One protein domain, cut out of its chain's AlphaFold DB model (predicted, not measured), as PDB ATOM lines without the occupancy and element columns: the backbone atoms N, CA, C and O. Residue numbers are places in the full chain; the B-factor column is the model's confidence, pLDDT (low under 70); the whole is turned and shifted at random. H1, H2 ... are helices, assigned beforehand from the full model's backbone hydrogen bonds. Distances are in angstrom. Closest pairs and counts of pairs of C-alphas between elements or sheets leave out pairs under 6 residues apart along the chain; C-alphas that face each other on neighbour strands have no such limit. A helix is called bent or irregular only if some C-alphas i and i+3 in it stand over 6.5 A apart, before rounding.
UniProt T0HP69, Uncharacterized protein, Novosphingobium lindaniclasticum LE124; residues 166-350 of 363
ATOM      1  N   GLU A 166      -2.526  32.947  17.116       96.12
ATOM      2  CA  GLU A 166      -2.137  33.757  18.276       96.12
ATOM      3  C   GLU A 166      -2.880  35.100  18.317       96.12
ATOM      4  O   GLU A 166      -3.415  35.485  19.358       96.12
ATOM      5  N   THR A 167      -3.003  35.774  17.170       97.88
ATOM      6  CA  THR A 167      -3.749  37.032  17.036       97.88
ATOM      7  C   THR A 167      -5.229  36.839  17.352       97.88
ATOM      8  O   THR A 167      -5.808  37.634  18.094       97.88
ATOM      9  N   MET A 168      -5.854  35.779  16.834       97.88
ATOM     10  CA  MET A 168      -7.268  35.494  17.106       97.88
ATOM     11  C   MET A 168      -7.516  35.188  18.589       97.88
ATOM     12  O   MET A 168      -8.466  35.710  19.177       97.88
ATOM     13  N   ILE A 169      -6.639  34.395  19.214       98.00
ATOM     14  CA  ILE A 169      -6.698  34.079  20.647       98.00
ATOM     15  C   ILE A 169      -6.539  35.355  21.486       98.00
ATOM     16  O   ILE A 169      -7.321  35.578  22.413       98.00
ATOM     17  N   ALA A 170      -5.579  36.222  21.144       98.31
ATOM     18  CA  ALA A 170      -5.366  37.496  21.825       98.31
ATOM     19  C   ALA A 170      -6.581  38.428  21.697       98.31
ATOM     20  O   ALA A 170      -7.061  38.957  22.700       98.31
ATOM     21  N   LYS A 171      -7.142  38.578  20.487       98.19
ATOM     22  CA  LYS A 171      -8.354  39.379  20.257       98.19
ATOM     23  C   LYS A 171      -9.545  38.848  21.049       98.19
ATOM     24  O   LYS A 171     -10.267  39.641  21.650       98.19
ATOM     25  N   ARG A 172      -9.746  37.526  21.099       97.81
ATOM     26  CA  ARG A 172     -10.837  36.923  21.881       97.81
ATOM     27  C   ARG A 172     -10.659  37.163  23.381       97.81
ATOM     28  O   ARG A 172     -11.638  37.512  24.038       97.81
ATOM     29  N   GLY A 173      -9.441  37.011  23.906       98.31
ATOM     30  CA  GLY A 173      -9.124  37.293  25.309       98.31
ATOM     31  C   GLY A 173      -9.427  38.744  25.690       98.31
ATOM     32  O   GLY A 173     -10.220  39.001  26.599       98.31
ATOM     33  N   ALA A 174      -8.896  39.688  24.907       98.50
ATOM     34  CA  ALA A 174      -9.143  41.116  25.083       98.50
ATOM     35  C   ALA A 174     -10.638  41.468  24.980       98.50
ATOM     36  O   ALA A 174     -11.148  42.238  25.796       98.50
ATOM     37  N   PHE A 175     -11.357  40.877  24.019       98.25
ATOM     38  CA  PHE A 175     -12.791  41.102  23.847       98.25
ATOM     39  C   PHE A 175     -13.585  40.661  25.082       98.25
ATOM     40  O   PHE A 175     -14.387  41.443  25.585       98.25
ATOM     41  N   ILE A 176     -13.351  39.453  25.608       98.06
ATOM     42  CA  ILE A 176     -14.056  38.967  26.807       98.06
ATOM     43  C   ILE A 176     -13.758  39.879  28.008       98.06
ATOM     44  O   ILE A 176     -14.680  40.305  28.698       98.06
ATOM     45  N   ALA A 177     -12.487  40.222  28.243       98.12
ATOM     46  CA  ALA A 177     -12.092  41.035  29.396       98.12
ATOM     47  C   ALA A 177     -12.646  42.474  29.353       98.12
ATOM     48  O   ALA A 177     -12.932  43.061  30.406       98.12
ATOM     49  N   ALA A 178     -12.808  43.039  28.150       96.88
ATOM     50  CA  ALA A 178     -13.399  44.359  27.939       96.88
ATOM     51  C   ALA A 178     -14.920  44.369  28.171       96.88
ATOM     52  O   ALA A 178     -15.462  45.347  28.698       96.88
ATOM     53  N   HIS A 179     -15.608  43.276  27.835       95.94
ATOM     54  CA  HIS A 179     -17.060  43.149  27.950       95.94
ATOM     55  C   HIS A 179     -17.461  42.516  29.281       95.94
ATOM     56  O   HIS A 179     -17.981  41.406  29.341       95.94
ATOM     57  N   ARG A 180     -17.257  43.264  30.365       95.12
ATOM     58  CA  ARG A 180     -17.709  42.880  31.709       95.12
ATOM     59  C   ARG A 180     -18.576  43.946  32.368       95.12
ATOM     60  O   ARG A 180     -18.457  45.133  32.039       95.12
ATOM     61  N   HIS A 181     -19.438  43.528  33.288       97.38
ATOM     62  CA  HIS A 181     -20.166  44.424  34.190       97.38
ATOM     63  C   HIS A 181     -19.265  44.813  35.374       97.38
ATOM     64  O   HIS A 181     -18.446  44.007  35.806       97.38
ATOM     65  N   ARG A 182     -19.349  46.075  35.823       95.38
ATOM     66  CA  ARG A 182     -18.468  46.679  36.854       95.38
ATOM     67  C   ARG A 182     -19.224  47.604  37.816       95.38
ATOM     68  O   ARG A 182     -18.682  48.612  38.264       95.38
ATOM     69  N   ASP A 183     -20.517  47.357  38.000       96.81
ATOM     70  CA  ASP A 183     -21.353  48.176  38.876       96.81
ATOM     71  C   ASP A 183     -21.500  47.466  40.230       96.81
ATOM     72  O   ASP A 183     -22.271  46.506  40.304       96.81
ATOM     73  N   PRO A 184     -20.819  47.926  41.298       96.44
ATOM     74  CA  PRO A 184     -20.853  47.267  42.603       96.44
ATOM     75  C   PRO A 184     -22.229  47.334  43.282       96.44
ATOM     76  O   PRO A 184     -22.460  46.642  44.272       96.44
ATOM     77  N   ALA A 185     -23.166  48.149  42.778       97.31
ATOM     78  CA  ALA A 185     -24.548  48.150  43.255       97.31
ATOM     79  C   ALA A 185     -25.383  46.997  42.665       97.31
ATOM     80  O   ALA A 185     -26.500  46.739  43.123       97.31
ATOM     81  N   LYS A 186     -24.878  46.310  41.634       97.62
ATOM     82  CA  LYS A 186     -25.566  45.209  40.959       97.62
ATOM     83  C   LYS A 186     -25.049  43.874  41.473       97.62
ATOM     84  O   LYS A 186     -23.853  43.662  41.611       97.62
ATOM     85  N   TRP A 187     -25.956  42.916  41.664       96.44
ATOM     86  CA  TRP A 187     -25.577  41.556  42.073       96.44
ATOM     87  C   TRP A 187     -24.714  40.828  41.037       96.44
ATOM     88  O   TRP A 187     -24.086  39.828  41.363       96.44
ATOM     89  N   TYR A 188     -24.726  41.303  39.790       96.88
ATOM     90  CA  TYR A 188     -23.948  40.760  38.684       96.88
ATOM     91  C   TYR A 188     -22.648  41.545  38.434       96.88
ATOM     92  O   TYR A 188     -22.118  41.523  37.321       96.88
ATOM     93  N   ASP A 189     -22.140  42.260  39.441       97.94
ATOM     94  CA  ASP A 189     -20.807  42.857  39.377       97.94
ATOM     95  C   ASP A 189     -19.741  41.800  39.039       97.94
ATOM     96  O   ASP A 189     -19.833  40.642  39.442       97.94
ATOM     97  N   GLY A 190     -18.760  42.179  38.223       96.69
ATOM     98  CA  GLY A 190     -17.725  41.278  37.717       96.69
ATOM     99  C   GLY A 190     -18.166  40.310  36.609       96.69
ATOM    100  O   GLY A 190     -17.298  39.674  36.014       96.69
ATOM    101  N   LEU A 191     -19.462  40.199  36.269       97.88
ATOM    102  CA  LEU A 191     -19.949  39.291  35.217       97.88
ATOM    103  C   LEU A 191     -19.249  39.547  33.871       97.88
ATOM    104  O   LEU A 191     -19.413  40.617  33.277       97.88
ATOM    105  N   LEU A 192     -18.542  38.535  33.353       97.81
ATOM    106  CA  LEU A 192     -18.073  38.497  31.965       97.81
ATOM    107  C   LEU A 192     -19.282  38.298  31.043       97.81
ATOM    108  O   LEU A 192     -19.876  37.220  30.992       97.81
ATOM    109  N   ALA A 193     -19.667  39.365  30.355       95.69
ATOM    110  CA  ALA A 193     -20.952  39.476  29.691       95.69
ATOM    111  C   ALA A 193     -20.989  38.743  28.346       95.69
ATOM    112  O   ALA A 193     -19.984  38.622  27.641       95.69
ATOM    113  N   GLU A 194     -22.188  38.308  27.967       94.31
ATOM    114  CA  GLU A 194     -22.481  37.976  26.577       94.31
ATOM    115  C   GLU A 194     -22.584  39.233  25.711       94.31
ATOM    116  O   GLU A 194     -22.895  40.329  26.191       94.31
ATOM    117  N   TRP A 195     -22.340  39.064  24.413       95.06
ATOM    118  CA  TRP A 195     -22.437  40.136  23.428       95.06
ATOM    119  C   TRP A 195     -23.252  39.679  22.227       95.06
ATOM    120  O   TRP A 195     -22.883  38.724  21.540       95.06
ATOM    121  N   ASN A 196     -24.341  40.386  21.940       95.38
ATOM    122  CA  ASN A 196     -25.051  40.177  20.692       95.38
ATOM    123  C   ASN A 196     -24.303  40.894  19.561       95.38
ATOM    124  O   ASN A 196     -24.273  42.121  19.508       95.38
ATOM    125  N   MET A 197     -23.713  40.115  18.651       94.75
ATOM    126  CA  MET A 197     -22.962  40.633  17.502       94.75
ATOM    127  C   MET A 197     -23.839  41.378  16.485       94.75
ATOM    128  O   MET A 197     -23.320  42.219  15.767       94.75
ATOM    129  N   GLU A 198     -25.137  41.075  16.398       94.88
ATOM    130  CA  GLU A 198     -26.037  41.695  15.416       94.88
ATOM    131  C   GLU A 198     -26.547  43.062  15.878       94.88
ATOM    132  O   GLU A 198     -26.626  43.994  15.085       94.88
ATOM    133  N   SER A 199     -26.913  43.181  17.156       96.81
ATOM    134  CA  SER A 199     -27.391  44.436  17.758       96.81
ATOM    135  C   SER A 199     -26.290  45.224  18.467       96.81
ATOM    136  O   SER A 199     -26.582  46.251  19.075       96.81
ATOM    137  N   GLU A 200     -25.055  44.720  18.449       96.06
ATOM    138  CA  GLU A 200     -23.896  45.303  19.134       96.06
ATOM    139  C   GLU A 200     -24.186  45.643  20.606       96.06
ATOM    140  O   GLU A 200     -23.865  46.717  21.113       96.06
ATOM    141  N   THR A 201     -24.849  44.718  21.301       96.31
ATOM    142  CA  THR A 201     -25.360  44.953  22.655       96.31
ATOM    143  C   THR A 201     -24.706  44.017  23.665       96.31
ATOM    144  O   THR A 201     -24.769  42.792  23.537       96.31
ATOM    145  N   ARG A 202     -24.139  44.599  24.730       96.19
ATOM    146  CA  ARG A 202     -23.693  43.859  25.920       96.19
ATOM    147  C   ARG A 202     -24.907  43.385  26.708       96.19
ATOM    148  O   ARG A 202     -25.669  44.209  27.215       96.19
ATOM    149  N   LEU A 203     -25.046  42.075  26.857       96.62
ATOM    150  CA  LEU A 203     -26.154  41.472  27.583       96.62
ATOM    151  C   LEU A 203     -25.887  41.460  29.091       96.62
ATOM    152  O   LEU A 203     -24.745  41.437  29.555       96.62
ATOM    153  N   GLY A 204     -26.956  41.477  29.872       95.88
ATOM    154  CA  GLY A 204     -26.917  41.374  31.326       95.88
ATOM    155  C   GLY A 204     -28.310  41.096  31.885       95.88
ATOM    156  O   GLY A 204     -29.281  41.133  31.131       95.88
ATOM    157  N   PRO A 205     -28.440  40.864  33.200       95.62
ATOM    158  CA  PRO A 205     -29.737  40.586  33.815       95.62
ATOM    159  C   PRO A 205     -30.811  41.664  33.603       95.62
ATOM    160  O   PRO A 205     -31.999  41.354  33.627       95.62
ATOM    161  N   ASP A 206     -30.397  42.905  33.340       95.69
ATOM    162  CA  ASP A 206     -31.296  44.026  33.033       95.69
ATOM    163  C   ASP A 206     -31.599  44.167  31.526       95.69
ATOM    164  O   ASP A 206     -32.525  44.881  31.143       95.69
ATOM    165  N   ASN A 207     -30.832  43.507  30.650       95.62
ATOM    166  CA  ASN A 207     -31.014  43.555  29.199       95.62
ATOM    167  C   ASN A 207     -30.570  42.248  28.521       95.62
ATOM    168  O   ASN A 207     -29.388  42.033  28.248       95.62
ATOM    169  N   TYR A 208     -31.549  41.406  28.191       95.44
ATOM    170  CA  TYR A 208     -31.364  40.153  27.448       95.44
ATOM    171  C   TYR A 208     -31.445  40.325  25.922       95.44
ATOM    172  O   TYR A 208     -31.282  39.353  25.185       95.44
ATOM    173  N   ASP A 209     -31.739  41.538  25.441       96.06
ATOM    174  CA  ASP A 209     -31.944  41.859  24.029       96.06
ATOM    175  C   ASP A 209     -32.916  40.886  23.324       96.06
ATOM    176  O   ASP A 209     -34.119  40.903  23.609       96.06
ATOM    177  N   ARG A 210     -32.423  40.011  22.435       94.31
ATOM    178  CA  ARG A 210     -33.228  39.041  21.673       94.31
ATOM    179  C   ARG A 210     -33.443  37.715  22.401       94.31
ATOM    180  O   ARG A 210     -34.289  36.932  21.971       94.31
ATOM    181  N   ILE A 211     -32.737  37.462  23.503       93.62
ATOM    182  CA  ILE A 211     -32.936  36.265  24.323       93.62
ATOM    183  C   ILE A 211     -34.264  36.408  25.080       93.62
ATOM    184  O   ILE A 211     -34.538  37.431  25.712       93.62
ATOM    185  N   LYS A 212     -35.126  35.389  24.976       89.88
ATOM    186  CA  LYS A 212     -36.474  35.363  25.568       89.88
ATOM    187  C   LYS A 212     -36.762  34.031  26.256       89.88
ATOM    188  O   LYS A 212     -36.184  32.994  25.928       89.88
ATOM    189  N   GLY A 213     -37.732  34.055  27.167       90.19
ATOM    190  CA  GLY A 213     -38.239  32.865  27.842       90.19
ATOM    191  C   GLY A 213     -37.209  32.237  28.778       90.19
ATOM    192  O   GLY A 213     -36.467  32.934  29.459       90.19
ATOM    193  N   TRP A 214     -37.165  30.907  28.817       87.94
ATOM    194  CA  TRP A 214     -36.306  30.167  29.743       87.94
ATOM    195  C   TRP A 214     -34.807  30.260  29.420       87.94
ATOM    196  O   TRP A 214     -34.014  29.854  30.253       87.94
ATOM    197  N   ARG A 215     -34.414  30.809  28.259       92.12
ATOM    198  CA  ARG A 215     -33.016  30.925  27.792       92.12
ATOM    199  C   ARG A 215     -32.211  32.059  28.425       92.12
ATOM    200  O   ARG A 215     -31.062  32.274  28.072       92.12
ATOM    201  N   ILE A 216     -32.785  32.788  29.378       93.56
ATOM    202  CA  ILE A 216     -32.077  33.869  30.078       93.56
ATOM    203  C   ILE A 216     -30.812  33.392  30.817       93.56
ATOM    204  O   ILE A 216     -29.907  34.196  31.034       93.56
ATOM    205  N   TYR A 217     -30.701  32.092  31.131       92.62
ATOM    206  CA  TYR A 217     -29.488  31.524  31.729       92.62
ATOM    207  C   TYR A 217     -28.242  31.766  30.880       92.62
ATOM    208  O   TYR A 217     -27.178  31.945  31.459       92.62
ATOM    209  N   GLU A 218     -28.367  31.852  29.548       93.19
ATOM    210  CA  GLU A 218     -27.236  32.016  28.621       93.19
ATOM    211  C   GLU A 218     -26.366  33.241  28.966       93.19
ATOM    212  O   GLU A 218     -25.173  33.267  28.679       93.19
ATOM    213  N   VAL A 219     -26.944  34.244  29.637       95.19
ATOM    214  CA  VAL A 219     -26.250  35.470  30.056       95.19
ATOM    215  C   VAL A 219     -25.423  35.291  31.333       95.19
ATOM    216  O   VAL A 219     -24.486  36.056  31.554       95.19
ATOM    217  N   THR A 220     -25.755  34.329  32.200       93.75
ATOM    218  CA  THR A 220     -25.253  34.300  33.589       93.75
ATOM    219  C   THR A 220     -24.753  32.944  34.096       93.75
ATOM    220  O   THR A 220     -23.987  32.935  35.060       93.75
ATOM    221  N   CYS A 221     -25.146  31.823  33.486       92.56
ATOM    222  CA  CYS A 221     -24.715  30.464  33.844       92.56
ATOM    223  C   CYS A 221     -24.868  29.478  32.657       92.56
ATOM    224  O   CYS A 221     -25.069  29.909  31.520       92.56
ATOM    225  N   ASP A 222     -24.733  28.167  32.908       91.94
ATOM    226  CA  ASP A 222     -24.686  27.087  31.900       91.94
ATOM    227  C   ASP A 222     -23.551  27.238  30.864       91.94
ATOM    228  O   ASP A 222     -22.754  28.181  30.905       91.94
ATOM    229  N   ASP A 223     -23.453  26.293  29.928       87.50
ATOM    230  CA  ASP A 223     -22.408  26.255  28.895       87.50
ATOM    231  C   ASP A 223     -22.178  27.606  28.171       87.50
ATOM    232  O   ASP A 223     -21.014  27.995  27.989       87.50
ATOM    233  N   PRO A 224     -23.218  28.381  27.792       88.88
ATOM    234  CA  PRO A 224     -23.024  29.669  27.118       88.88
ATOM    235  C   PRO A 224     -22.402  30.718  28.052       88.88
ATOM    236  O   PRO A 224     -21.400  31.352  27.714       88.88
ATOM    237  N   GLY A 225     -22.907  30.826  29.285       90.69
ATOM    238  CA  GLY A 225     -22.399  31.765  30.281       90.69
ATOM    239  C   GLY A 225     -20.967  31.444  30.723       90.69
ATOM    240  O   GLY A 225     -20.111  32.334  30.752       90.69
ATOM    241  N   LEU A 226     -20.693  30.172  31.022       95.38
ATOM    242  CA  LEU A 226     -19.516  29.734  31.783       95.38
ATOM    243  C   LEU A 226     -18.316  29.308  30.924       95.38
ATOM    244  O   LEU A 226     -17.185  29.310  31.410       95.38
ATOM    245  N   SER A 227     -18.504  29.020  29.635       95.19
ATOM    246  CA  SER A 227     -17.383  28.670  28.746       95.19
ATOM    247  C   SER A 227     -16.406  29.833  28.508       95.19
ATOM    248  O   SER A 227     -15.206  29.615  28.338       95.19
ATOM    249  N   LYS A 228     -16.882  31.086  28.542       95.81
ATOM    250  CA  LYS A 228     -16.058  32.299  28.354       95.81
ATOM    251  C   LYS A 228     -14.976  32.476  29.434       95.81
ATOM    252  O   LYS A 228     -13.811  32.609  29.052       95.81
ATOM    253  N   PRO A 229     -15.294  32.468  30.748       97.75
ATOM    254  CA  PRO A 229     -14.265  32.526  31.789       97.75
ATOM    255  C   PRO A 229     -13.319  31.322  31.746       97.75
ATOM    256  O   PRO A 229     -12.121  31.494  31.956       97.75
ATOM    257  N   ALA A 230     -13.816  30.125  31.412       98.06
ATOM    258  CA  ALA A 230     -12.979  28.935  31.262       98.06
ATOM    259  C   ALA A 230     -11.949  29.097  30.126       98.06
ATOM    260  O   ALA A 230     -10.759  28.855  30.337       98.06
ATOM    261  N   PHE A 231     -12.380  29.584  28.955       98.25
ATOM    262  CA  PHE A 231     -11.487  29.938  27.848       98.25
ATOM    263  C   PHE A 231     -10.471  31.006  28.262       98.25
ATOM    264  O   PHE A 231      -9.272  30.823  28.051       98.25
ATOM    265  N   LEU A 232     -10.934  32.112  28.858       98.69
ATOM    266  CA  LEU A 232     -10.073  33.238  29.218       98.69
ATOM    267  C   LEU A 232      -8.999  32.805  30.224       98.69
ATOM    268  O   LEU A 232      -7.828  33.146  30.055       98.69
ATOM    269  N   ALA A 233      -9.363  32.001  31.223       98.69
ATOM    270  CA  ALA A 233      -8.422  31.477  32.204       98.69
ATOM    271  C   ALA A 233      -7.430  30.492  31.571       98.69
ATOM    272  O   ALA A 233      -6.225  30.644  31.766       98.69
ATOM    273  N   ALA A 234      -7.903  29.528  30.770       98.44
ATOM    274  CA  ALA A 234      -7.038  28.562  30.088       98.44
ATOM    275  C   ALA A 234      -6.026  29.258  29.167       98.44
ATOM    276  O   ALA A 234      -4.832  28.984  29.253       98.44
ATOM    277  N   LYS A 235      -6.482  30.230  28.367       97.94
ATOM    278  CA  LYS A 235      -5.616  31.075  27.538       97.94
ATOM    279  C   LYS A 235      -4.560  31.775  28.383       97.94
ATOM    280  O   LYS A 235      -3.390  31.738  28.023       97.94
ATOM    281  N   ASN A 236      -4.941  32.413  29.493       98.62
ATOM    282  CA  ASN A 236      -3.991  33.157  30.329       98.62
ATOM    283  C   ASN A 236      -3.017  32.250  31.089       98.62
ATOM    284  O   ASN A 236      -1.923  32.691  31.434       98.62
ATOM    285  N   ALA A 237      -3.357  30.975  31.297       98.25
ATOM    286  CA  ALA A 237      -2.417  29.997  31.827       98.25
ATOM    287  C   ALA A 237      -1.253  29.717  30.871       98.25
ATOM    288  O   ALA A 237      -0.210  29.286  31.355       98.25
ATOM    289  N   ASP A 238      -1.378  29.997  29.571       96.50
ATOM    290  CA  ASP A 238      -0.315  29.805  28.575       96.50
ATOM    291  C   ASP A 238       0.233  31.137  28.028       96.50
ATOM    292  O   ASP A 238       1.448  31.325  27.999       96.50
ATOM    293  N   TYR A 239      -0.647  32.091  27.711       96.94
ATOM    294  CA  TYR A 239      -0.340  33.422  27.175       96.94
ATOM    295  C   TYR A 239      -0.945  34.529  28.065       96.94
ATOM    296  O   TYR A 239      -1.991  35.109  27.727       96.94
ATOM    297  N   PRO A 240      -0.336  34.800  29.236       97.94
ATOM    298  CA  PRO A 240      -0.896  35.692  30.248       97.94
ATOM    299  C   PRO A 240      -0.927  37.163  29.812       97.94
ATOM    300  O   PRO A 240       0.016  37.684  29.219       97.94
ATOM    301  N   VAL A 241      -2.012  37.848  30.168       98.69
ATOM    302  CA  VAL A 241      -2.218  39.293  30.034       98.69
ATOM    303  C   VAL A 241      -2.830  39.800  31.337       98.69
ATOM    304  O   VAL A 241      -3.922  39.381  31.714       98.69
ATOM    305  N   GLN A 242      -2.155  40.727  32.027       98.56
ATOM    306  CA  GLN A 242      -2.559  41.140  33.381       98.56
ATOM    307  C   GLN A 242      -4.000  41.667  33.437       98.56
ATOM    308  O   GLN A 242      -4.764  41.236  34.288       98.56
ATOM    309  N   ALA A 243      -4.413  42.509  32.486       98.50
ATOM    310  CA  ALA A 243      -5.772  43.059  32.465       98.50
ATOM    311  C   ALA A 243      -6.877  41.996  32.260       98.50
ATOM    312  O   ALA A 243      -8.022  42.208  32.663       98.50
ATOM    313  N   GLU A 244      -6.551  40.863  31.628       98.81
ATOM    314  CA  GLU A 244      -7.462  39.722  31.482       98.81
ATOM    315  C   GLU A 244      -7.519  38.890  32.771       98.81
ATOM    316  O   GLU A 244      -8.593  38.437  33.161       98.81
ATOM    317  N   ILE A 245      -6.382  38.735  33.457       98.81
ATOM    318  CA  ILE A 245      -6.296  38.081  34.770       98.81
ATOM    319  C   ILE A 245      -7.076  38.886  35.816       98.81
ATOM    320  O   ILE A 245      -7.880  38.310  36.541       98.81
ATOM    321  N   ASP A 246      -6.936  40.213  35.823       98.62
ATOM    322  CA  ASP A 246      -7.702  41.098  36.707       98.62
ATOM    323  C   ASP A 246      -9.217  40.946  36.468       98.62
ATOM    324  O   ASP A 246     -10.003  40.913  37.410       98.62
ATOM    325  N   ALA A 247      -9.642  40.792  35.205       98.69
ATOM    326  CA  ALA A 247     -11.045  40.546  34.863       98.69
ATOM    327  C   ALA A 247     -11.557  39.194  35.393       98.69
ATOM    328  O   ALA A 247     -12.706  39.104  35.825       98.69
ATOM    329  N   LEU A 248     -10.723  38.150  35.358       98.75
ATOM    330  CA  LEU A 248     -11.044  36.842  35.937       98.75
ATOM    331  C   LEU A 248     -11.115  36.900  37.460       98.75
ATOM    332  O   LEU A 248     -12.022  36.312  38.041       98.75
ATOM    333  N   ASP A 249     -10.188  37.607  38.102       98.50
ATOM    334  CA  ASP A 249     -10.202  37.786  39.549       98.50
ATOM    335  C   ASP A 249     -11.470  38.535  39.991       98.50
ATOM    336  O   ASP A 249     -12.134  38.095  40.933       98.50
ATOM    337  N   ASP A 250     -11.851  39.613  39.291       98.25
ATOM    338  CA  ASP A 250     -13.110  40.345  39.510       98.25
ATOM    339  C   ASP A 250     -14.331  39.433  39.334       98.25
ATOM    340  O   ASP A 250     -15.216  39.415  40.189       98.25
ATOM    341  N   TYR A 251     -14.363  38.629  38.269       98.69
ATOM    342  CA  TYR A 251     -15.434  37.660  38.029       98.69
ATOM    343  C   TYR A 251     -15.535  36.625  39.159       98.69
ATOM    344  O   TYR A 251     -16.623  36.333  39.657       98.69
ATOM    345  N   VAL A 252     -14.400  36.086  39.605       98.69
ATOM    346  CA  VAL A 252     -14.358  35.107  40.694       98.69
ATOM    347  C   VAL A 252     -14.844  35.706  42.010       98.69
ATOM    348  O   VAL A 252     -15.605  35.046  42.712       98.69
ATOM    349  N   GLU A 253     -14.391  36.908  42.352       98.19
ATOM    350  CA  GLU A 253     -14.667  37.549  43.641       98.19
ATOM    351  C   GLU A 253     -16.091  38.090  43.741       98.19
ATOM    352  O   GLU A 253     -16.743  37.908  44.763       98.19
ATOM    353  N   HIS A 254     -16.567  38.763  42.693       98.06
ATOM    354  CA  HIS A 254     -17.809  39.533  42.765       98.06
ATOM    355  C   HIS A 254     -19.018  38.769  42.220       98.06
ATOM    356  O   HIS A 254     -20.135  38.993  42.683       98.06
ATOM    357  N   PHE A 255     -18.808  37.830  41.289       98.25
ATOM    358  CA  PHE A 255     -19.900  37.095  40.647       98.25
ATOM    359  C   PHE A 255     -19.998  35.631  41.094       98.25
ATOM    360  O   PHE A 255     -21.089  35.128  41.383       98.25
ATOM    361  N   VAL A 256     -18.868  34.914  41.120       98.38
ATOM    362  CA  VAL A 256     -18.870  33.460  41.340       98.38
ATOM    363  C   VAL A 256     -18.879  33.109  42.822       98.38
ATOM    364  O   VAL A 256     -19.830  32.492  43.296       98.38
ATOM    365  N   TRP A 257     -17.831  33.458  43.563       98.44
ATOM    366  CA  TRP A 257     -17.628  32.989  44.932       98.44
ATOM    367  C   TRP A 257     -18.551  33.717  45.916       98.44
ATOM    368  O   TRP A 257     -18.396  34.906  46.158       98.44
ATOM    369  N   GLY A 258     -19.529  33.008  46.488       97.12
ATOM    370  CA  GLY A 258     -20.594  33.612  47.302       97.12
ATOM    371  C   GLY A 258     -21.773  34.156  46.485       97.12
ATOM    372  O   GLY A 258     -22.739  34.655  47.064       97.12
ATOM    373  N   GLY A 259     -21.730  34.004  45.159       97.06
ATOM    374  CA  GLY A 259     -22.817  34.279  44.224       97.06
ATOM    375  C   GLY A 259     -23.275  32.989  43.546       97.06
ATOM    376  O   GLY A 259     -23.938  32.159  44.178       97.06
ATOM    377  N   LEU A 260     -22.904  32.807  42.276       97.31
ATOM    378  CA  LEU A 260     -23.203  31.594  41.498       97.31
ATOM    379  C   LEU A 260     -22.753  30.309  42.218       97.31
ATOM    380  O   LEU A 260     -23.426  29.280  42.140       97.31
ATOM    381  N   GLN A 261     -21.628  30.375  42.928       97.75
ATOM    382  CA  GLN A 261     -21.058  29.295  43.718       97.75
ATOM    383  C   GLN A 261     -21.179  29.570  45.217       97.75
ATOM    384  O   GLN A 261     -20.929  30.680  45.688       97.75
ATOM    385  N   ARG A 262     -21.498  28.536  45.997       97.56
ATOM    386  CA  ARG A 262     -21.495  28.617  47.466       97.56
ATOM    387  C   ARG A 262     -20.085  28.595  48.051       97.56
ATOM    388  O   ARG A 262     -19.244  27.807  47.611       97.56
ATOM    389  N   THR A 263     -19.851  29.410  49.078       98.06
ATOM    390  CA  THR A 263     -18.564  29.440  49.794       98.06
ATOM    391  C   THR A 263     -18.413  28.258  50.759       98.06
ATOM    392  O   THR A 263     -19.328  27.458  50.954       98.06
ATOM    393  N   THR A 264     -17.247  28.148  51.398       97.19
ATOM    394  CA  THR A 264     -16.980  27.169  52.466       97.19
ATOM    395  C   THR A 264     -17.752  27.426  53.760       97.19
ATOM    396  O   THR A 264     -17.861  26.522  54.582       97.19
ATOM    397  N   GLU A 265     -18.279  28.636  53.953       97.06
ATOM    398  CA  GLU A 265     -19.066  29.017  55.135       97.06
ATOM    399  C   GLU A 265     -20.548  28.647  54.984       97.06
ATOM    400  O   GLU A 265     -21.322  28.686  55.941       97.06
ATOM    401  N   GLU A 266     -20.956  28.270  53.774       94.56
ATOM    402  CA  GLU A 266     -22.320  27.896  53.450       94.56
ATOM    403  C   GLU A 266     -22.531  26.374  53.489       94.56
ATOM    404  O   GLU A 266     -21.617  25.572  53.294       94.56
ATOM    405  N   GLN A 267     -23.786  25.947  53.672       91.56
ATOM    406  CA  GLN A 267     -24.153  24.547  53.428       91.56
ATOM    407  C   GLN A 267     -23.902  24.184  51.958       91.56
ATOM    408  O   GLN A 267     -24.134  25.006  51.079       91.56
ATOM    409  N   TRP A 268     -23.540  22.933  51.671       92.38
ATOM    410  CA  TRP A 268     -23.210  22.490  50.304       92.38
ATOM    411  C   TRP A 268     -22.076  23.328  49.685       92.38
ATOM    412  O   TRP A 268     -22.272  23.954  48.641       92.38
ATOM    413  N   PRO A 269     -20.897  23.376  50.335       96.00
ATOM    414  CA  PRO A 269     -19.795  24.206  49.870       96.00
ATOM    415  C   PRO A 269     -19.395  23.819  48.445       96.00
ATOM    416  O   PRO A 269     -19.410  22.636  48.091       96.00
ATOM    417  N   TYR A 270     -19.022  24.821  47.646       97.31
ATOM    418  CA  TYR A 270     -18.653  24.704  46.232       97.31
ATOM    419  C   TYR A 270     -19.782  24.324  45.260       97.31
ATOM    420  O   TYR A 270     -19.524  24.237  44.057       97.31
ATOM    421  N   ALA A 271     -21.017  24.115  45.729       96.25
ATOM    422  CA  ALA A 271     -22.146  23.846  44.843       96.25
ATOM    423  C   ALA A 271     -22.457  25.063  43.950       96.25
ATOM    424  O   ALA A 271     -22.416  26.205  44.416       96.25
ATOM    425  N   LEU A 272     -22.768  24.803  42.678       95.94
ATOM    426  CA  LEU A 272     -23.143  25.805  41.674       95.94
ATOM    427  C   LEU A 272     -24.657  25.835  41.493       95.94
ATOM    428  O   LEU A 272     -25.264  24.779  41.332       95.94
ATOM    429  N   TYR A 273     -25.260  27.022  41.505       94.81
ATOM    430  CA  TYR A 273     -26.678  27.212  41.191       94.81
ATOM    431  C   TYR A 273     -26.943  27.083  39.683       94.81
ATOM    432  O   TYR A 273     -26.201  27.632  38.876       94.81
ATOM    433  N   GLY A 274     -28.015  26.378  39.314       89.31
ATOM    434  CA  GLY A 274     -28.354  26.072  37.921       89.31
ATOM    435  C   GLY A 274     -29.347  27.035  37.259       89.31
ATOM    436  O   GLY A 274     -29.691  28.094  37.793       89.31
ATOM    437  N   ILE A 275     -29.827  26.617  36.086       91.88
ATOM    438  CA  ILE A 275     -30.768  27.330  35.207       91.88
ATOM    439  C   ILE A 275     -32.204  27.397  35.783       91.88
ATOM    440  O   ILE A 275     -32.515  26.719  36.760       91.88
ATOM    441  N   PRO A 276     -33.129  28.182  35.191       89.94
ATOM    442  CA  PRO A 276     -32.911  29.239  34.197       89.94
ATOM    443  C   PRO A 276     -32.341  30.531  34.791       89.94
ATOM    444  O   PRO A 276     -31.900  31.389  34.040       89.94
ATOM    445  N   ASP A 277     -32.356  30.684  36.114       92.25
ATOM    446  CA  ASP A 277     -31.910  31.895  36.802       92.25
ATOM    447  C   ASP A 277     -31.285  31.509  38.144       92.25
ATOM    448  O   ASP A 277     -31.976  31.231  39.132       92.25
ATOM    449  N   TRP A 278     -29.956  31.469  38.168       94.50
ATOM    450  CA  TRP A 278     -29.214  31.055  39.349       94.50
ATOM    451  C   TRP A 278     -29.440  32.012  40.526       94.50
ATOM    452  O   TRP A 278     -29.473  31.568  41.678       94.50
ATOM    453  N   LYS A 279     -29.645  33.312  40.260       95.88
ATOM    454  CA  LYS A 279     -29.841  34.320  41.306       95.88
ATOM    455  C   LYS A 279     -31.187  34.120  41.979       95.88
ATOM    456  O   LYS A 279     -31.263  34.112  43.208       95.88
ATOM    457  N   ARG A 280     -32.231  33.862  41.189       94.94
ATOM    458  CA  ARG A 280     -33.546  33.478  41.709       94.94
ATOM    459  C   ARG A 280     -33.477  32.190  42.525       94.94
ATOM    460  O   ARG A 280     -34.122  32.106  43.566       94.94
ATOM    461  N   ASN A 281     -32.708  31.197  42.077       94.88
ATOM    462  CA  ASN A 281     -32.522  29.951  42.822       94.88
ATOM    463  C   ASN A 281     -31.854  30.208  44.183       94.88
ATOM    464  O   ASN A 281     -32.334  29.716  45.208       94.88
ATOM    465  N   ARG A 282     -30.805  31.039  44.216       95.19
ATOM    466  CA  ARG A 282     -30.092  31.427  45.442       95.19
ATOM    467  C   ARG A 282     -30.973  32.186  46.438       95.19
ATOM    468  O   ARG A 282     -30.921  31.896  47.632       95.19
ATOM    469  N   ASP A 283     -31.807  33.098  45.951       96.12
ATOM    470  CA  ASP A 283     -32.684  33.935  46.783       96.12
ATOM    471  C   ASP A 283     -34.046  33.292  47.084       96.12
ATOM    472  O   ASP A 283     -34.892  33.892  47.751       96.12
ATOM    473  N   SER A 284     -34.296  32.084  46.572       95.94
ATOM    474  CA  SER A 284     -35.606  31.450  46.672       95.94
ATOM    475  C   SER A 284     -36.025  31.228  48.128       95.94
ATOM    476  O   SER A 284     -35.252  30.756  48.966       95.94
ATOM    477  N   ALA A 285     -37.300  31.494  48.418       94.94
ATOM    478  CA  ALA A 285     -37.906  31.122  49.693       94.94
ATOM    479  C   ALA A 285     -37.988  29.593  49.867       94.94
ATOM    480  O   ALA A 285     -38.004  29.105  50.996       94.94
ATOM    481  N   ASP A 286     -38.004  28.833  48.764       94.00
ATOM    482  CA  ASP A 286     -38.003  27.371  48.784       94.00
ATOM    483  C   ASP A 286     -36.603  26.840  49.170       94.00
ATOM    484  O   ASP A 286     -35.634  27.050  48.430       94.00
ATOM    485  N   PRO A 287     -36.445  26.156  50.322       90.62
ATOM    486  CA  PRO A 287     -35.171  25.564  50.730       90.62
ATOM    487  C   PRO A 287     -34.820  24.267  49.974       90.62
ATOM    488  O   PRO A 287     -33.758  23.699  50.227       90.62
ATOM    489  N   GLY A 288     -35.715  23.757  49.128       89.50
ATOM    490  CA  GLY A 288     -35.582  22.503  48.398       89.50
ATOM    491  C   GLY A 288     -34.975  22.646  47.001       89.50
ATOM    492  O   GLY A 288     -34.407  23.676  46.625       89.50
ATOM    493  N   ASP A 289     -35.104  21.576  46.218       85.31
ATOM    494  CA  ASP A 289     -34.418  21.396  44.929       85.31
ATOM    495  C   ASP A 289     -34.998  22.252  43.792       85.31
ATOM    496  O   ASP A 289     -34.408  22.343  42.718       85.31
ATOM    497  N   LYS A 290     -36.140  22.911  44.020       85.94
ATOM    498  CA  LYS A 290     -36.720  23.917  43.112       85.94
ATOM    499  C   LYS A 290     -36.326  25.354  43.482       85.94
ATOM    500  O   LYS A 290     -36.784  26.295  42.840       85.94
ATOM    501  N   GLY A 291     -35.507  25.524  44.520       90.88
ATOM    502  CA  GLY A 291     -35.030  26.813  45.010       90.88
ATOM    503  C   GLY A 291     -33.570  26.744  45.440       90.88
ATOM    504  O   GLY A 291     -32.680  26.545  44.616       90.88
ATOM    505  N   ARG A 292     -33.300  26.885  46.740       92.31
ATOM    506  CA  ARG A 292     -31.928  27.056  47.259       92.31
ATOM    507  C   ARG A 292     -31.023  25.834  47.137       92.31
ATOM    508  O   ARG A 292     -29.823  25.971  47.362       92.31
ATOM    509  N   LYS A 293     -31.569  24.666  46.788       91.25
ATOM    510  CA  LYS A 293     -30.798  23.465  46.440       91.25
ATOM    511  C   LYS A 293     -30.834  23.153  44.950       91.25
ATOM    512  O   LYS A 293     -30.473  22.046  44.570       91.25
ATOM    513  N   HIS A 294     -31.251  24.089  44.097       91.56
ATOM    514  CA  HIS A 294     -31.255  23.904  42.648       91.56
ATOM    515  C   HIS A 294     -29.831  23.968  42.065       91.56
ATOM    516  O   HIS A 294     -29.487  24.853  41.286       91.56
ATOM    517  N   PHE A 295     -28.983  23.012  42.450       90.00
ATOM    518  CA  PHE A 295     -27.617  22.833  41.949       90.00
ATOM    519  C   PHE A 295     -27.570  21.995  40.661       90.00
ATOM    520  O   PHE A 295     -26.624  21.252  40.385       90.00
ATOM    521  N   TRP A 296     -28.674  22.039  39.918       71.62
ATOM    522  CA  TRP A 296     -28.980  21.147  38.817       71.62
ATOM    523  C   TRP A 296     -28.373  21.681  37.522       71.62
ATOM    524  O   TRP A 296     -28.999  22.490  36.847       71.62
ATOM    525  N   ARG A 297     -27.146  21.232  37.223       86.81
ATOM    526  CA  ARG A 297     -26.518  21.118  35.890       86.81
ATOM    527  C   ARG A 297     -25.065  20.631  36.079       86.81
ATOM    528  O   ARG A 297     -24.202  21.427  36.434       86.81
ATOM    529  N   PRO A 298     -24.745  19.336  35.892       88.69
ATOM    530  CA  PRO A 298     -23.357  18.862  36.017       88.69
ATOM    531  C   PRO A 298     -22.391  19.556  35.057       88.69
ATOM    532  O   PRO A 298     -21.218  19.695  35.383       88.69
ATOM    533  N   TYR A 299     -22.886  19.994  33.899       91.00
ATOM    534  CA  TYR A 299     -22.087  20.602  32.838       91.00
ATOM    535  C   TYR A 299     -21.463  21.956  33.226       91.00
ATOM    536  O   TYR A 299     -20.414  22.306  32.696       91.00
ATOM    537  N   ASP A 300     -22.006  22.648  34.233       94.56
ATOM    538  CA  ASP A 300     -21.467  23.924  34.729       94.56
ATOM    539  C   ASP A 300     -20.132  23.740  35.464       94.56
ATOM    540  O   ASP A 300     -19.244  24.595  35.415       94.56
ATOM    541  N   TYR A 301     -19.974  22.605  36.148       96.44
ATOM    542  CA  TYR A 301     -18.832  22.345  37.022       96.44
ATOM    543  C   TYR A 301     -17.502  22.270  36.257       96.44
ATOM    544  O   TYR A 301     -16.564  22.941  36.690       96.44
ATOM    545  N   PRO A 302     -17.374  21.534  35.131       96.88
ATOM    546  CA  PRO A 302     -16.152  21.519  34.329       96.88
ATOM    547  C   PRO A 302     -15.620  22.906  33.956       96.88
ATOM    548  O   PRO A 302     -14.409  23.122  34.030       96.88
ATOM    549  N   HIS A 303     -16.495  23.862  33.621       97.69
ATOM    550  CA  HIS A 303     -16.083  25.224  33.262       97.69
ATOM    551  C   HIS A 303     -15.450  25.961  34.448       97.69
ATOM    552  O   HIS A 303     -14.357  26.519  34.325       97.69
ATOM    553  N   ILE A 304     -16.089  25.911  35.621       98.19
ATOM    554  CA  ILE A 304     -15.584  26.558  36.844       98.19
ATOM    555  C   ILE A 304     -14.323  25.854  37.373       98.19
ATOM    556  O   ILE A 304     -13.381  26.516  37.809       98.19
ATOM    557  N   VAL A 305     -14.259  24.520  37.280       98.56
ATOM    558  CA  VAL A 305     -13.056  23.741  37.620       98.56
ATOM    559  C   VAL A 305     -11.888  24.139  36.722       98.56
ATOM    560  O   VAL A 305     -10.802  24.408  37.239       98.56
ATOM    561  N   LEU A 306     -12.097  24.217  35.402       98.62
ATOM    562  CA  LEU A 306     -11.062  24.640  34.459       98.62
ATOM    563  C   LEU A 306     -10.588  26.063  34.763       98.62
ATOM    564  O   LEU A 306      -9.383  26.299  34.800       98.62
ATOM    565  N   MET A 307     -11.516  26.985  35.036       98.75
ATOM    566  CA  MET A 307     -11.189  28.361  35.407       98.75
ATOM    567  C   MET A 307     -10.287  28.413  36.648       98.75
ATOM    568  O   MET A 307      -9.208  29.006  36.594       98.75
ATOM    569  N   TYR A 308     -10.674  27.763  37.751       98.88
ATOM    570  CA  TYR A 308      -9.865  27.759  38.972       98.88
ATOM    571  C   TYR A 308      -8.530  27.039  38.798       98.88
ATOM    572  O   TYR A 308      -7.504  27.524  39.273       98.88
ATOM    573  N   PHE A 309      -8.505  25.911  38.093       98.81
ATOM    574  CA  PHE A 309      -7.259  25.191  37.853       98.81
ATOM    575  C   PHE A 309      -6.292  25.999  36.977       98.81
ATOM    576  O   PHE A 309      -5.087  26.020  37.231       98.81
ATOM    577  N   ALA A 310      -6.804  26.723  35.982       98.81
ATOM    578  CA  ALA A 310      -6.005  27.617  35.161       98.81
ATOM    579  C   ALA A 310      -5.489  28.830  35.958       98.81
ATOM    580  O   ALA A 310      -4.304  29.137  35.870       98.81
ATOM    581  N   LEU A 311      -6.311  29.452  36.813       98.81
ATOM    582  CA  LEU A 311      -5.861  30.505  37.740       98.81
ATOM    583  C   LEU A 311      -4.788  30.006  38.722       98.81
ATOM    584  O   LEU A 311      -3.819  30.715  38.986       98.81
ATOM    585  N   CYS A 312      -4.889  28.757  39.189       98.75
ATOM    586  CA  CYS A 312      -3.831  28.103  39.964       98.75
ATOM    587  C   CYS A 312      -2.517  28.013  39.172       98.75
ATOM    588  O   CYS A 312      -1.465  28.396  39.688       98.75
ATOM    589  N   ARG A 313      -2.566  27.562  37.908       98.69
ATOM    590  CA  ARG A 313      -1.386  27.515  37.025       98.69
ATOM    591  C   ARG A 313      -0.786  28.903  36.806       98.69
ATOM    592  O   ARG A 313       0.429  29.037  36.868       98.69
ATOM    593  N   ILE A 314      -1.611  29.932  36.608       98.62
ATOM    594  CA  ILE A 314      -1.145  31.322  36.465       98.62
ATOM    595  C   ILE A 314      -0.391  31.754  37.727       98.62
ATOM    596  O   ILE A 314       0.773  32.140  37.640       98.62
ATOM    597  N   ALA A 315      -1.020  31.614  38.896       98.50
ATOM    598  CA  ALA A 315      -0.452  32.009  40.183       98.50
ATOM    599  C   ALA A 315       0.855  31.267  40.526       98.50
ATOM    600  O   ALA A 315       1.708  31.806  41.230       98.50
ATOM    601  N   ARG A 316       1.001  30.021  40.059       98.19
ATOM    602  CA  ARG A 316       2.175  29.173  40.308       98.19
ATOM    603  C   ARG A 316       3.311  29.426  39.316       98.19
ATOM    604  O   ARG A 316       4.458  29.541  39.738       98.19
ATOM    605  N   ASP A 317       2.994  29.492  38.021       97.56
ATOM    606  CA  ASP A 317       3.975  29.334  36.937       97.56
ATOM    607  C   ASP A 317       4.287  30.643  36.191       97.56
ATOM    608  O   ASP A 317       5.295  30.730  35.488       97.56
ATOM    609  N   ARG A 318       3.428  31.668  36.282       96.31
ATOM    610  CA  ARG A 318       3.550  32.904  35.486       96.31
ATOM    611  C   ARG A 318       4.141  34.045  36.308       96.31
ATOM    612  O   ARG A 318       3.485  35.045  36.594       96.31
ATOM    613  N   HIS A 319       5.416  33.896  36.666       89.19
ATOM    614  CA  HIS A 319       6.182  34.926  37.371       89.19
ATOM    615  C   HIS A 319       6.122  36.267  36.617       89.19
ATOM    616  O   HIS A 319       6.416  36.330  35.426       89.19
ATOM    617  N   GLY A 320       5.722  37.339  37.307       94.88
ATOM    618  CA  GLY A 320       5.501  38.667  36.715       94.88
ATOM    619  C   GLY A 320       4.026  39.040  36.546       94.88
ATOM    620  O   GLY A 320       3.723  40.226  36.434       94.88
ATOM    621  N   PHE A 321       3.119  38.065  36.629       98.00
ATOM    622  CA  PHE A 321       1.677  38.292  36.676       98.00
ATOM    623  C   PHE A 321       1.151  38.080  38.090       98.00
ATOM    624  O   PHE A 321       1.685  37.282  38.863       98.00
ATOM    625  N   ARG A 322       0.118  38.837  38.448       97.50
ATOM    626  CA  ARG A 322      -0.500  38.793  39.772       97.50
ATOM    627  C   ARG A 322      -1.905  38.242  39.653       97.50
ATOM    628  O   ARG A 322      -2.647  38.646  38.767       97.50
ATOM    629  N   THR A 323      -2.246  37.361  40.575       98.50
ATOM    630  CA  THR A 323      -3.608  36.891  40.803       98.50
ATOM    631  C   THR A 323      -4.044  37.290  42.207       98.50
ATOM    632  O   THR A 323      -3.209  37.448  43.102       98.50
ATOM    633  N   ARG A 324      -5.351  37.428  42.421       98.25
ATOM    634  CA  ARG A 324      -5.938  37.815  43.711       98.25
ATOM    635  C   ARG A 324      -5.689  36.776  44.797       98.25
ATOM    636  O   ARG A 324      -5.324  37.135  45.914       98.25
ATOM    637  N   LEU A 325      -5.861  35.495  44.473       98.44
ATOM    638  CA  LEU A 325      -5.540  34.388  45.374       98.44
ATOM    639  C   LEU A 325      -4.222  33.724  44.980       98.44
ATOM    640  O   LEU A 325      -3.764  33.822  43.841       98.44
ATOM    641  N   ASN A 326      -3.613  33.017  45.930       98.44
ATOM    642  CA  ASN A 326      -2.443  32.193  45.653       98.44
ATOM    643  C   ASN A 326      -2.836  30.866  44.971       98.44
ATOM    644  O   ASN A 326      -4.003  30.463  44.957       98.44
ATOM    645  N   ALA A 327      -1.841  30.161  44.429       98.50
ATOM    646  CA  ALA A 327      -2.053  28.902  43.716       98.50
ATOM    647  C   ALA A 327      -2.759  27.830  44.568       98.50
ATOM    648  O   ALA A 327      -3.632  27.128  44.063       98.50
ATOM    649  N   ALA A 328      -2.424  27.722  45.859       98.75
ATOM    650  CA  ALA A 328      -3.023  26.732  46.754       98.75
ATOM    651  C   ALA A 328      -4.529  26.975  46.954       98.75
ATOM    652  O   ALA A 328      -5.316  26.039  46.853       98.75
ATOM    653  N   ALA A 329      -4.936  28.231  47.144       98.62
ATOM    654  CA  ALA A 329      -6.339  28.605  47.295       98.62
ATOM    655  C   ALA A 329      -7.151  28.349  46.012       98.62
ATOM    656  O   ALA A 329      -8.262  27.822  46.077       98.62
ATOM    657  N   TYR A 330      -6.598  28.656  44.833       98.75
ATOM    658  CA  TYR A 330      -7.258  28.309  43.569       98.75
ATOM    659  C   TYR A 330      -7.349  26.797  43.349       98.75
ATOM    660  O   TYR A 330      -8.382  26.309  42.889       98.75
ATOM    661  N   LEU A 331      -6.310  26.040  43.711       98.81
ATOM    662  CA  LEU A 331      -6.337  24.580  43.638       98.81
ATOM    663  C   LEU A 331      -7.404  23.986  44.565       98.81
ATOM    664  O   LEU A 331      -8.123  23.072  44.162       98.81
ATOM    665  N   GLU A 332      -7.539  24.522  45.776       98.75
ATOM    666  CA  GLU A 332      -8.573  24.107  46.721       98.75
ATOM    667  C   GLU A 332      -9.977  24.381  46.170       98.75
ATOM    668  O   GLU A 332     -10.826  23.487  46.203       98.75
ATOM    669  N   ARG A 333     -10.213  25.556  45.566       98.62
ATOM    670  CA  ARG A 333     -11.486  25.857  44.892       98.62
ATOM    671  C   ARG A 333     -11.757  24.924  43.712       98.62
ATOM    672  O   ARG A 333     -12.879  24.432  43.584       98.62
ATOM    673  N   ALA A 334     -10.755  24.618  42.888       98.69
ATOM    674  CA  ALA A 334     -10.896  23.663  41.785       98.69
ATOM    675  C   ALA A 334     -11.281  22.262  42.298       98.69
ATOM    676  O   ALA A 334     -12.251  21.671  41.822       98.69
ATOM    677  N   PHE A 335     -10.573  21.758  43.313       98.44
ATOM    678  CA  PHE A 335     -10.847  20.462  43.934       98.44
ATOM    679  C   PHE A 335     -12.227  20.412  44.600       98.44
ATOM    680  O   PHE A 335     -12.988  19.468  44.386       98.44
ATOM    681  N   GLY A 336     -12.570  21.440  45.380       98.19
ATOM    682  CA  GLY A 336     -13.864  21.560  46.042       98.19
ATOM    683  C   GLY A 336     -15.018  21.548  45.042       98.19
ATOM    684  O   GLY A 336     -15.972  20.793  45.222       98.19
ATOM    685  N   THR A 337     -14.882  22.299  43.945       98.00
ATOM    686  CA  THR A 337     -15.864  22.345  42.850       98.00
ATOM    687  C   THR A 337     -16.007  20.981  42.172       98.00
ATOM    688  O   THR A 337     -17.118  20.468  42.050       98.00
ATOM    689  N   ALA A 338     -14.896  20.333  41.804       97.19
ATOM    690  CA  ALA A 338     -14.920  19.011  41.174       97.19
ATOM    691  C   ALA A 338     -15.578  17.952  42.074       97.19
ATOM    692  O   ALA A 338     -16.349  17.117  41.606       97.19
ATOM    693  N   ARG A 339     -15.323  18.009  43.386       96.06
ATOM    694  CA  ARG A 339     -15.951  17.119  44.367       96.06
ATOM    695  C   ARG A 339     -17.447  17.411  44.526       96.06
ATOM    696  O   ARG A 339     -18.246  16.476  44.598       96.06
ATOM    697  N   ALA A 340     -17.832  18.686  44.576       94.75
ATOM    698  CA  ALA A 340     -19.227  19.100  44.709       94.75
ATOM    699  C   ALA A 340     -20.093  18.635  43.533       94.75
ATOM    700  O   ALA A 340     -21.236  18.254  43.769       94.75
ATOM    701  N   MET A 341     -19.539  18.551  42.317       92.50
ATOM    702  CA  MET A 341     -20.229  17.991  41.147       92.50
ATOM    703  C   MET A 341     -20.847  16.609  41.432       92.50
ATOM    704  O   MET A 341     -21.978  16.348  41.033       92.50
ATOM    705  N   PHE A 342     -20.138  15.742  42.161       88.31
ATOM    706  CA  PHE A 342     -20.619  14.401  42.505       88.31
ATOM    707  C   PHE A 342     -21.475  14.383  43.776       88.31
ATOM    708  O   PHE A 342     -22.494  13.697  43.835       88.31
ATOM    709  N   ILE A 343     -21.077  15.138  44.804       84.88
ATOM    710  CA  ILE A 343     -21.727  15.084  46.121       84.88
ATOM    711  C   ILE A 343     -23.066  15.829  46.125       84.88
ATOM    712  O   ILE A 343     -24.051  15.301  46.635       84.88
ATOM    713  N   ALA A 344     -23.123  17.031  45.543       74.31
ATOM    714  CA  ALA A 344     -24.331  17.856  45.543       74.31
ATOM    715  C   ALA A 344     -25.462  17.231  44.705       74.31
ATOM    716  O   ALA A 344     -26.641  17.421  45.008       74.31
ATOM    717  N   GLN A 345     -25.115  16.437  43.688       62.78
ATOM    718  CA  GLN A 345     -26.086  15.721  42.855       62.78
ATOM    719  C   GLN A 345     -26.592  14.438  43.514       62.78
ATOM    720  O   GLN A 345     -27.793  14.167  43.483       62.78
ATOM    721  N   ALA A 346     -25.711  13.683  44.175       57.25
ATOM    722  CA  ALA A 346     -26.105  12.491  44.924       57.25
ATOM    723  C   ALA A 346     -27.124  12.821  46.033       57.25
ATOM    724  O   ALA A 346     -28.076  12.071  46.249       57.25
ATOM    725  N   SER A 347     -26.990  13.980  46.685       54.38
ATOM    726  CA  SER A 347     -27.938  14.444  47.705       54.38
ATOM    727  C   SER A 347     -29.310  14.871  47.175       54.38
ATOM    728  O   SER A 347     -30.277  14.842  47.936       54.38
ATOM    729  N   GLN A 348     -29.424  15.245  45.894       55.28
ATOM    730  CA  GLN A 348     -30.720  15.547  45.265       55.28
ATOM    731  C   GLN A 348     -31.500  14.259  44.949       55.28
ATOM    732  O   GLN A 348     -32.717  14.208  45.106       55.28
ATOM    733  N   GLN A 349     -30.806  13.175  44.578       48.44
ATOM    734  CA  GLN A 349     -31.443  11.884  44.279       48.44
ATOM    735  C   GLN A 349     -31.965  11.158  45.532       48.44
ATOM    736  O   GLN A 349     -32.933  10.407  45.450       48.44
ATOM    737  N   SER A 350     -31.389  11.410  46.714       38.56
ATOM    738  CA  SER A 350     -31.838  10.781  47.966       38.56
ATOM    739  C   SER A 350     -33.159  11.328  48.532       38.56
ATOM    740  O   SER A 350     -33.733  10.702  49.422       38.56
TER     741      SER A 350
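What this domain is: This is residues 166 to 350 of the 363 residues of an uncharacterized protein of Novosphingobium lindaniclasticum LE124 (UniProt T0HP69). Three long helices, H3, H6 and H7, lie side by side in a row with H6 between the other two; H4 packs on H3, and H1 packs on both H3 and H4. The short helices H2 and H5 lie toward the other end from H1, among the long loops of residues 179 to 212, 257 to 277 and 284 to 299. The printed part has 185 residues, with seven named helices, H1 to H7 in chain order, and no named strand: the class is all helix. The whole is compact, with a radius of gyration of the C-alphas of 16.0 A and spans of 47 by 41 by 28 A.

How they stand to each other: H1, residues 166 to 178, touches residues 228 to 235 of H3, residues 222 to 238, at a steep tilt of 57 degrees; the closest C-alphas, of Gly 173 and Leu 232, are 5.7 A apart. With residues 173 to 177, H1 touches H4, residues 242 to 256; C-alphas 177 and 244 are closest, at 5.2 A. H2, residues 213 to 219, touches H3 only at the corner, with C-alphas 218 and 224 closest, at 5.1 A. H3 is the hub, touching four helices. H3 and H4 form a helical hairpin, opposite ways at a steep tilt of 36 degrees, only just past shallow; C-alphas 229 and 248 are closest, at 6.8 A. H5, residues 278 to 283, touches no helix; it is close to H2 but not clearly touching, with C-alphas 217 and 278 closest, at 7.6 A. H6, residues 300 to 317, touches H3 at a shallow tilt of 16 degrees, the same way, with C-alphas 230 and 307 closest, at 4.6 A. H3, H4 and H6 make an up and down bundle, each running against the one before. H6 and H7, residues 327 to 349, form a helical hairpin at 15 degrees, a shallow tilt; C-alphas 312 and 327 are closest, at 4.2 A. H3 and H7 are apart. Every O i to N i+4 pair is within hydrogen-bond range in H1, H5 and H6; the counts are 10 of 13 in H3, 10 of 11 in H4, 16 of 19 in H7 and 0 of 3 in H2, where 2 of 4 O i to N i+3 pairs are within range.

Where its parts are: H1 begins at C-alpha 166, (-2.137, 33.757, 18.276), and is 18.2 A long. H2 is irregular, with C-alphas 214 and 217 7.2 A apart, and H3, 24.7 A long, only just so, with C-alphas 225 and 228 6.6 A apart. H3 has a kink of 25 degrees near residue 229. H4 is 19.7 A long. H6 begins at C-alpha 300, (-21.467, 23.924, 34.729), and is 26.1 A long. H7, 34.0 A long, has a kink of 30 degrees near residue 339 and ends at C-alpha 349, (-31.443, 11.884, 44.279).

The domain as a whole: The C-alphas of Thr 167 and Ser 350 are the two farthest apart, at 49.3 A. The printed part has no cut. The links H1 to H2, H4 to H5 and H5 to H6 are long. The mean pLDDT of the printed part is 94.2; residues 345 to 350 are under 70.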